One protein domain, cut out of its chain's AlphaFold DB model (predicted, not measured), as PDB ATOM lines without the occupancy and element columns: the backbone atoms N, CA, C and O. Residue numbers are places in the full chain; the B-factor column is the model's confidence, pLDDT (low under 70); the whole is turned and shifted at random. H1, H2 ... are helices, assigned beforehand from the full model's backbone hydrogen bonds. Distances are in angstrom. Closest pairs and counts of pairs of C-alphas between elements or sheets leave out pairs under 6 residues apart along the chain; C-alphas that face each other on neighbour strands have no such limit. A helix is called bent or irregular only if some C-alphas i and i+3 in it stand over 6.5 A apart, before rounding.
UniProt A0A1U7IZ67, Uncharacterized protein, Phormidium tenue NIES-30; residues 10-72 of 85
ATOM      1  N   GLU A  10     -34.109 -31.483   6.538       92.69
ATOM      2  CA  GLU A  10     -35.343 -30.737   6.813       92.69
ATOM      3  C   GLU A  10     -36.602 -31.595   6.617       92.69
ATOM      4  O   GLU A  10     -37.511 -31.577   7.444       92.69
ATOM      5  N   LEU A  11     -36.652 -32.377   5.534       92.38
ATOM      6  CA  LEU A  11     -37.792 -33.243   5.252       92.38
ATOM      7  C   LEU A  11     -37.843 -34.418   6.235       92.38
ATOM      8  O   LEU A  11     -38.922 -34.800   6.676       92.38
ATOM      9  N   TYR A  12     -36.682 -34.956   6.613       93.25
ATOM     10  CA  TYR A  12     -36.590 -36.000   7.628       93.25
ATOM     11  C   TYR A  12     -37.111 -35.525   8.991       93.25
ATOM     12  O   TYR A  12     -37.903 -36.238   9.604       93.25
ATOM     13  N   GLU A  13     -36.735 -34.324   9.443       95.19
ATOM     14  CA  GLU A  13     -37.227 -33.781  10.717       95.19
ATOM     15  C   GLU A  13     -38.746 -33.592  10.701       95.19
ATOM     16  O   GLU A  13     -39.416 -34.021  11.635       95.19
ATOM     17  N   LYS A  14     -39.326 -33.088   9.602       95.31
ATOM     18  CA  LYS A  14     -40.791 -32.981   9.465       95.31
ATOM     19  C   LYS A  14     -41.488 -34.345   9.549       95.31
ATOM     20  O   LYS A  14     -42.509 -34.482  10.216       95.31
ATOM     21  N   LEU A  15     -40.940 -35.376   8.897       94.31
ATOM     22  CA  LEU A  15     -41.481 -36.740   8.991       94.31
ATOM     23  C   LEU A  15     -41.351 -37.308  10.412       94.31
ATOM     24  O   LEU A  15     -42.245 -38.006  10.894       94.31
ATOM     25  N   ARG A  16     -40.248 -36.991  11.095       93.06
ATOM     26  CA  ARG A  16     -39.996 -37.385  12.481       93.06
ATOM     27  C   ARG A  16     -40.961 -36.704  13.451       93.06
ATOM     28  O   ARG A  16     -41.481 -37.385  14.328       93.06
ATOM     29  N   GLU A  17     -41.236 -35.415  13.282       94.31
ATOM     30  CA  GLU A  17     -42.220 -34.671  14.081       94.31
ATOM     31  C   GLU A  17     -43.614 -35.303  13.989       94.31
ATOM     32  O   GLU A  17     -44.251 -35.528  15.018       94.31
ATOM     33  N   ILE A  18     -44.050 -35.681  12.781       93.94
ATOM     34  CA  ILE A  18     -45.320 -36.393  12.574       93.94
ATOM     35  C   ILE A  18     -45.320 -37.721  13.341       93.94
ATOM     36  O   ILE A  18     -46.256 -38.002  14.087       93.94
ATOM     37  N   SER A  19     -44.262 -38.525  13.196       92.31
ATOM     38  CA  SER A  19     -44.151 -39.814  13.893       92.31
ATOM     39  C   SER A  19     -44.166 -39.646  15.422       92.31
ATOM     40  O   SER A  19     -44.868 -40.389  16.103       92.31
ATOM     41  N   ILE A  20     -43.482 -38.633  15.971       92.62
ATOM     42  CA  ILE A  20     -43.477 -38.328  17.414       92.62
ATOM     43  C   ILE A  20     -44.860 -37.886  17.902       92.62
ATOM     44  O   ILE A  20     -45.311 -38.350  18.949       92.62
ATOM     45  N   SER A  21     -45.546 -37.021  17.151       93.31
ATOM     46  CA  SER A  21     -46.905 -36.587  17.493       93.31
ATOM     47  C   SER A  21     -47.851 -37.784  17.594       93.31
ATOM     48  O   SER A  21     -48.616 -37.894  18.549       93.31
ATOM     49  N   LEU A  22     -47.751 -38.720  16.648       93.12
ATOM     50  CA  LEU A  22     -48.562 -39.935  16.635       93.12
ATOM     51  C   LEU A  22     -48.136 -40.930  17.723       93.12
ATOM     52  O   LEU A  22     -48.981 -41.640  18.258       93.12
ATOM     53  N   ALA A  23     -46.861 -40.957  18.118       91.00
ATOM     54  CA  ALA A  23     -46.402 -41.742  19.266       91.00
ATOM     55  C   ALA A  23     -47.059 -41.303  20.581       91.00
ATOM     56  O   ALA A  23     -47.364 -42.151  21.419       91.00
ATOM     57  N   GLY A  24     -47.334 -40.005  20.744       89.50
ATOM     58  CA  GLY A  24     -48.070 -39.490  21.901       89.50
ATOM     59  C   GLY A  24     -49.515 -39.996  21.983       89.50
ATOM     60  O   GLY A  24     -50.020 -40.226  23.079       89.50
ATOM     61  N   GLU A  25     -50.163 -40.205  20.836       92.38
ATOM     62  CA  GLU A  25     -51.580 -40.584  20.741       92.38
ATOM     63  C   GLU A  25     -51.791 -42.107  20.674       92.38
ATOM     64  O   GLU A  25     -52.689 -42.641  21.322       92.38
ATOM     65  N   TYR A  26     -50.933 -42.822  19.941       92.69
ATOM     66  CA  TYR A  26     -51.095 -44.247  19.619       92.69
ATOM     67  C   TYR A  26     -50.065 -45.162  20.305       92.69
ATOM     68  O   TYR A  26     -50.132 -46.384  20.155       92.69
ATOM     69  N   GLN A  27     -49.124 -44.597  21.071       89.38
ATOM     70  CA  GLN A  27     -48.113 -45.319  21.855       89.38
ATOM     71  C   GLN A  27     -47.385 -46.405  21.035       89.38
ATOM     72  O   GLN A  27     -46.725 -46.102  20.044       89.38
ATOM     73  N   SER A  28     -47.505 -47.678  21.430       85.75
ATOM     74  CA  SER A  28     -46.868 -48.826  20.771       85.75
ATOM     75  C   SER A  28     -47.425 -49.140  19.381       85.75
ATOM     76  O   SER A  28     -46.790 -49.876  18.633       85.75
ATOM     77  N   SER A  29     -48.593 -48.594  19.032       89.56
ATOM     78  CA  SER A  29     -49.221 -48.752  17.713       89.56
ATOM     79  C   SER A  29     -48.916 -47.584  16.771       89.56
ATOM     80  O   SER A  29     -49.466 -47.520  15.672       89.56
ATOM     81  N   ALA A  30     -48.078 -46.636  17.194       91.25
ATOM     82  CA  ALA A  30     -47.766 -45.470  16.389       91.25
ATOM     83  C   ALA A  30     -46.932 -45.832  15.148       91.25
ATOM     84  O   ALA A  30     -46.015 -46.653  15.230       91.25
ATOM     85  N   PRO A  31     -47.215 -45.199  13.996       92.00
ATOM     86  CA  PRO A  31     -46.478 -45.448  12.769       92.00
ATOM     87  C   PRO A  31     -45.024 -44.980  12.882       92.00
ATOM     88  O   PRO A  31     -44.715 -43.896  13.394       92.00
ATOM     89  N   THR A  32     -44.125 -45.790  12.332       93.12
ATOM     90  CA  THR A  32     -42.710 -45.442  12.203       93.12
ATOM     91  C   THR A  32     -42.514 -44.353  11.146       93.12
ATOM     92  O   THR A  32     -43.361 -44.136  10.279       93.12
ATOM     93  N   ILE A  33     -41.346 -43.703  11.139       92.56
ATOM     94  CA  ILE A  33     -40.965 -42.766  10.064       92.56
ATOM     95  C   ILE A  33     -41.058 -43.436   8.683       92.56
ATOM     96  O   ILE A  33     -41.453 -42.799   7.705       92.56
ATOM     97  N   GLN A  34     -40.730 -44.729   8.599       91.12
ATOM     98  CA  GLN A  34     -40.839 -45.488   7.360       91.12
ATOM     99  C   GLN A  34     -42.299 -45.653   6.922       91.12
ATOM    100  O   GLN A  34     -42.584 -45.520   5.734       91.12
ATOM    101  N   ASP A  35     -43.228 -45.878   7.852       93.94
ATOM    102  CA  ASP A  35     -44.659 -45.956   7.540       93.94
ATOM    103  C   ASP A  35     -45.183 -44.619   7.013       93.94
ATOM    104  O   ASP A  35     -45.865 -44.589   5.986       93.94
ATOM    105  N   VAL A  36     -44.791 -43.505   7.643       94.31
ATOM    106  CA  VAL A  36     -45.153 -42.157   7.176       94.31
ATOM    107  C   VAL A  36     -44.617 -41.913   5.760       94.31
ATOM    108  O   VAL A  36     -45.366 -41.486   4.877       94.31
ATOM    109  N   ALA A  37     -43.345 -42.238   5.507       92.94
ATOM    110  CA  ALA A  37     -42.734 -42.092   4.185       92.94
ATOM    111  C   ALA A  37     -43.417 -42.980   3.129       92.94
ATOM    112  O   ALA A  37     -43.714 -42.520   2.026       92.94
ATOM    113  N   ASN A  38     -43.720 -44.232   3.472       94.19
ATOM    114  CA  ASN A  38     -44.404 -45.168   2.586       94.19
ATOM    115  C   ASN A  38     -45.805 -44.672   2.206       94.19
ATOM    116  O   ASN A  38     -46.193 -44.779   1.043       94.19
ATOM    117  N   VAL A  39     -46.567 -44.126   3.159       95.81
ATOM    118  CA  VAL A  39     -47.895 -43.553   2.888       95.81
ATOM    119  C   VAL A  39     -47.786 -42.337   1.969       95.81
ATOM    120  O   VAL A  39     -48.543 -42.249   1.004       95.81
ATOM    121  N   ALA A  40     -46.832 -41.436   2.215       93.25
ATOM    122  CA  ALA A  40     -46.620 -40.261   1.370       93.25
ATOM    123  C   ALA A  40     -46.280 -40.647  -0.082       93.25
ATOM    124  O   ALA A  40     -46.889 -40.132  -1.017       93.25
ATOM    125  N   LEU A  41     -45.372 -41.610  -0.277       93.38
ATOM    126  CA  LEU A  41     -44.995 -42.096  -1.610       93.38
ATOM    127  C   LEU A  41     -46.152 -42.805  -2.322       93.38
ATOM    128  O   LEU A  41     -46.360 -42.595  -3.514       93.38
ATOM    129  N   LYS A  42     -46.933 -43.619  -1.602       95.12
ATOM    130  CA  LYS A  42     -48.123 -44.269  -2.168       95.12
ATOM    131  C   LYS A  42     -49.168 -43.251  -2.616       95.12
ATOM    132  O   LYS A  42     -49.743 -43.429  -3.682       95.12
ATOM    133  N   ARG A  43     -49.395 -42.187  -1.837       92.06
ATOM    134  CA  ARG A  43     -50.309 -41.097  -2.218       92.06
ATOM    135  C   ARG A  43     -49.824 -40.370  -3.465       92.06
ATOM    136  O   ARG A  43     -50.606 -40.211  -4.390       92.06
ATOM    137  N   PHE A  44     -48.535 -40.043  -3.530       92.62
ATOM    138  CA  PHE A  44     -47.935 -39.436  -4.717       92.62
ATOM    139  C   PHE A  44     -48.142 -40.291  -5.979       92.62
ATOM    140  O   PHE A  44     -48.556 -39.779  -7.014       92.62
ATOM    141  N   LEU A  45     -47.890 -41.603  -5.896       92.56
ATOM    142  CA  LEU A  45     -48.099 -42.518  -7.025       92.56
ATOM    143  C   LEU A  45     -49.576 -42.625  -7.409       92.56
ATOM    144  O   LEU A  45     -49.907 -42.568  -8.587       92.56
ATOM    145  N   HIS A  46     -50.463 -42.718  -6.419       90.88
ATOM    146  CA  HIS A  46     -51.900 -42.739  -6.661       90.88
ATOM    147  C   HIS A  46     -52.381 -41.457  -7.357       90.88
ATOM    148  O   HIS A  46     -53.153 -41.532  -8.304       90.88
ATOM    149  N   GLU A  47     -51.915 -40.281  -6.931       89.25
ATOM    150  CA  GLU A  47     -52.241 -39.002  -7.576       89.25
ATOM    151  C   GLU A  47     -51.681 -38.903  -9.002       89.25
ATOM    152  O   GLU A  47     -52.314 -38.314  -9.875       89.25
ATOM    153  N   TRP A  48     -50.521 -39.509  -9.264       89.25
ATOM    154  CA  TRP A  48     -49.936 -39.584 -10.604       89.25
ATOM    155  C   TRP A  48     -50.722 -40.497 -11.563       89.25
ATOM    156  O   TRP A  48     -50.829 -40.220 -12.769       89.25
ATOM    157  N   GLU A  49     -51.228 -41.611 -11.030       88.19
ATOM    158  CA  GLU A  49     -51.999 -42.628 -11.750       88.19
ATOM    159  C   GLU A  49     -53.472 -42.247 -11.919       88.19
ATOM    160  O   GLU A  49     -54.089 -42.666 -12.898       88.19
ATOM    161  N   ALA A  50     -54.025 -41.437 -11.010       84.12
ATOM    162  CA  ALA A  50     -55.394 -40.954 -11.092       84.12
ATOM    163  C   ALA A  50     -55.645 -40.220 -12.421       84.12
ATOM    164  O   ALA A  50     -54.846 -39.397 -12.875       84.12
ATOM    165  N   GLU A  51     -56.773 -40.527 -13.065       63.16
ATOM    166  CA  GLU A  51     -57.151 -39.938 -14.348       63.16
ATOM    167  C   GLU A  51     -57.481 -38.447 -14.172       63.16
ATOM    168  O   GLU A  51     -58.561 -38.063 -13.729       63.16
ATOM    169  N   GLY A  52     -56.519 -37.586 -14.505       70.00
ATOM    170  CA  GLY A  52     -56.687 -36.139 -14.469       70.00
ATOM    171  C   GLY A  52     -55.449 -35.413 -14.982       70.00
ATOM    172  O   GLY A  52     -54.439 -35.322 -14.289       70.00
ATOM    173  N   ASP A  53     -55.538 -34.856 -16.192       76.44
ATOM    174  CA  ASP A  53     -54.431 -34.127 -16.832       76.44
ATOM    175  C   ASP A  53     -53.950 -32.947 -15.962       76.44
ATOM    176  O   ASP A  53     -52.755 -32.714 -15.811       76.44
ATOM    177  N   LEU A  54     -54.874 -32.281 -15.259       79.00
ATOM    178  CA  LEU A  54     -54.565 -31.178 -14.344       79.00
ATOM    179  C   LEU A  54     -53.734 -31.608 -13.121       79.00
ATOM    180  O   LEU A  54     -52.782 -30.917 -12.761       79.00
ATOM    181  N   ALA A  55     -54.060 -32.745 -12.496       79.56
ATOM    182  CA  ALA A  55     -53.314 -33.252 -11.341       79.56
ATOM    183  C   ALA A  55     -51.893 -33.667 -11.750       79.56
ATOM    184  O   ALA A  55     -50.912 -33.299 -11.101       79.56
ATOM    185  N   ARG A  56     -51.763 -34.345 -12.898       87.56
ATOM    186  CA  ARG A  56     -50.458 -34.719 -13.451       87.56
ATOM    187  C   ARG A  56     -49.619 -33.495 -13.822       87.56
ATOM    188  O   ARG A  56     -48.427 -33.474 -13.528       87.56
ATOM    189  N   GLN A  57     -50.214 -32.469 -14.430       89.88
ATOM    190  CA  GLN A  57     -49.516 -31.225 -14.771       89.88
ATOM    191  C   GLN A  57     -48.986 -30.494 -13.532       89.88
ATOM    192  O   GLN A  57     -47.845 -30.029 -13.555       89.88
ATOM    193  N   ALA A  58     -49.763 -30.441 -12.446       89.31
ATOM    194  CA  ALA A  58     -49.317 -29.859 -11.181       89.31
ATOM    195  C   ALA A  58     -48.093 -30.604 -10.622       89.31
ATOM    196  O   ALA A  58     -47.063 -29.983 -10.354       89.31
ATOM    197  N   ILE A  59     -48.152 -31.941 -10.568       92.62
ATOM    198  CA  ILE A  59     -47.021 -32.772 -10.126       92.62
ATOM    199  C   ILE A  59     -45.784 -32.535 -11.006       92.62
ATOM    200  O   ILE A  59     -44.673 -32.373 -10.499       92.62
ATOM    201  N   VAL A  60     -45.949 -32.477 -12.333       93.81
ATOM    202  CA  VAL A  60     -44.839 -32.196 -13.257       93.81
ATOM    203  C   VAL A  60     -44.219 -30.825 -12.978       93.81
ATOM    204  O   VAL A  60     -42.992 -30.718 -12.928       93.81
ATOM    205  N   ALA A  61     -45.031 -29.786 -12.772       94.44
ATOM    206  CA  ALA A  61     -44.536 -28.444 -12.478       94.44
ATOM    207  C   ALA A  61     -43.704 -28.412 -11.183       94.44
ATOM    208  O   ALA A  61     -42.600 -27.864 -11.174       94.44
ATOM    209  N   GLU A  62     -44.179 -29.066 -10.121       94.00
ATOM    210  CA  GLU A  62     -43.464 -29.164  -8.844       94.00
ATOM    211  C   GLU A  62     -42.135 -29.924  -8.969       94.00
ATOM    212  O   GLU A  62     -41.105 -29.488  -8.444       94.00
ATOM    213  N   LEU A  63     -42.117 -31.032  -9.718       94.44
ATOM    214  CA  LEU A  63     -40.897 -31.799  -9.986       94.44
ATOM    215  C   LEU A  63     -39.856 -30.969 -10.748       94.44
ATOM    216  O   LEU A  63     -38.664 -30.991 -10.414       94.44
ATOM    217  N   LEU A  64     -40.293 -30.223 -11.767       95.94
ATOM    218  CA  LEU A  64     -39.417 -29.356 -12.553       95.94
ATOM    219  C   LEU A  64     -38.852 -28.209 -11.708       95.94
ATOM    220  O   LEU A  64     -37.653 -27.926 -11.795       95.94
ATOM    221  N   GLU A  65     -39.665 -27.600 -10.847       94.31
ATOM    222  CA  GLU A  65     -39.213 -26.548  -9.938       94.31
ATOM    223  C   GLU A  65     -38.218 -27.083  -8.900       94.31
ATOM    224  O   GLU A  65     -37.139 -26.512  -8.713       94.31
ATOM    225  N   SER A  66     -38.493 -28.243  -8.302       90.56
ATOM    226  CA  SER A  66     -37.560 -28.927  -7.394       90.56
ATOM    227  C   SER A  66     -36.204 -29.196  -8.062       90.56
ATOM    228  O   SER A  66     -35.133 -28.942  -7.487       90.56
ATOM    229  N   ARG A  67     -36.216 -29.630  -9.331       91.25
ATOM    230  CA  ARG A  67     -34.992 -29.814 -10.120       91.25
ATOM    231  C   ARG A  67     -34.279 -28.488 -10.380       91.25
ATOM    232  O   ARG A  67     -33.049 -28.446 -10.273       91.25
ATOM    233  N   ARG A  68     -35.011 -27.420 -10.711       93.25
ATOM    234  CA  ARG A  68     -34.456 -26.076 -10.932       93.25
ATOM    235  C   ARG A  68     -33.749 -25.563  -9.676       93.25
ATOM    236  O   ARG A  68     -32.587 -25.171  -9.765       93.25
ATOM    237  N   LEU A  69     -34.399 -25.653  -8.515       87.12
ATOM    238  CA  LEU A  69     -33.846 -25.256  -7.216       87.12
ATOM    239  C   LEU A  69     -32.611 -26.081  -6.829       87.12
ATOM    240  O   LEU A  69     -31.621 -25.549  -6.326       87.12
ATOM    241  N   SER A  70     -32.633 -27.387  -7.102       84.81
ATOM    242  CA  SER A  70     -31.477 -28.258  -6.861       84.81
ATOM    243  C   SER A  70     -30.275 -27.860  -7.721       84.81
ATOM    244  O   SER A  70     -29.137 -27.890  -7.255       84.81
ATOM    245  N   ARG A  71     -30.516 -27.446  -8.973       83.06
ATOM    246  CA  ARG A  71     -29.466 -26.961  -9.877       83.06
ATOM    247  C   ARG A  71     -28.972 -25.563  -9.512       83.06
ATOM    248  O   ARG A  71     -27.787 -25.320  -9.668       83.06
ATOM    249  N   SER A  72     -29.826 -24.669  -9.012       75.50
ATOM    250  CA  SER A  72     -29.414 -23.309  -8.626       75.50
ATOM    251  C   SER A  72     -28.571 -23.274  -7.350       75.50
ATOM    252  O   SER A  72     -27.764 -22.366  -7.177       75.50
TER     253      SER A  72
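What this domain is: This is residues 10 to 72 of the 85 residues of an uncharacterized protein of Phormidium tenue NIES-30 (UniProt A0A1U7IZ67). Three helices make an open, flat zigzag: H2 is the bar in the middle, the middle of H1 packs on its first turns, and H3 makes a corner with its last residues. H1 and H3 stay apart, and residues 61 to 72 of H3 stick out as a free arm. The printed part has 63 residues with three named helices, in the order H1, H2, H3, and no named strand; the class is all helix. It is loose, with a radius of gyration of the C-alphas of 15.2 A and spans of 40 by 33 by 14 A.

Where its parts are: H1, residues 10 to 29, begins at C-alpha 10 (-35.343, -30.737, 6.813) and is 25.2 A long. It has a kink of 78 degrees near residue 23 and is irregular: C-alphas 25 and 28 are 9.5 A apart. H2, residues 33 to 49, is 24.4 A long and begins at C-alpha 33 (-40.965, -42.766, 10.064). H3, residues 53 to 72, is 28.5 A long and ends at C-alpha 72 (-29.414, -23.309, -8.626).

How they stand to each other: Residues 15 to 19 of H1 touch residues 33 to 37 of H2; the closest C-alphas, of Ser 19 and Ile 33, are 5.8 A apart. Their lines stand at a steep tilt of 68 degrees, only just short of about perpendicular, opposite ways. Residues 47 to 48 of H2 touch residues 55 to 59 of H3, with the closest C-alphas, of Trp 48 and Arg 56, 5.7 A apart. These two run opposite ways at a steep tilt of 55 degrees. In H2 and H3 every O i to N i+4 pair is within hydrogen-bond range; in H1, 13 of 16 are.

The domain as a whole: The C-alphas farthest apart, of Ser 28 and Ser 72, are 42.7 A apart. The printed part has no cut, and both links are tight. Mean pLDDT of the printed part is 90.1; residue 51 is under 70.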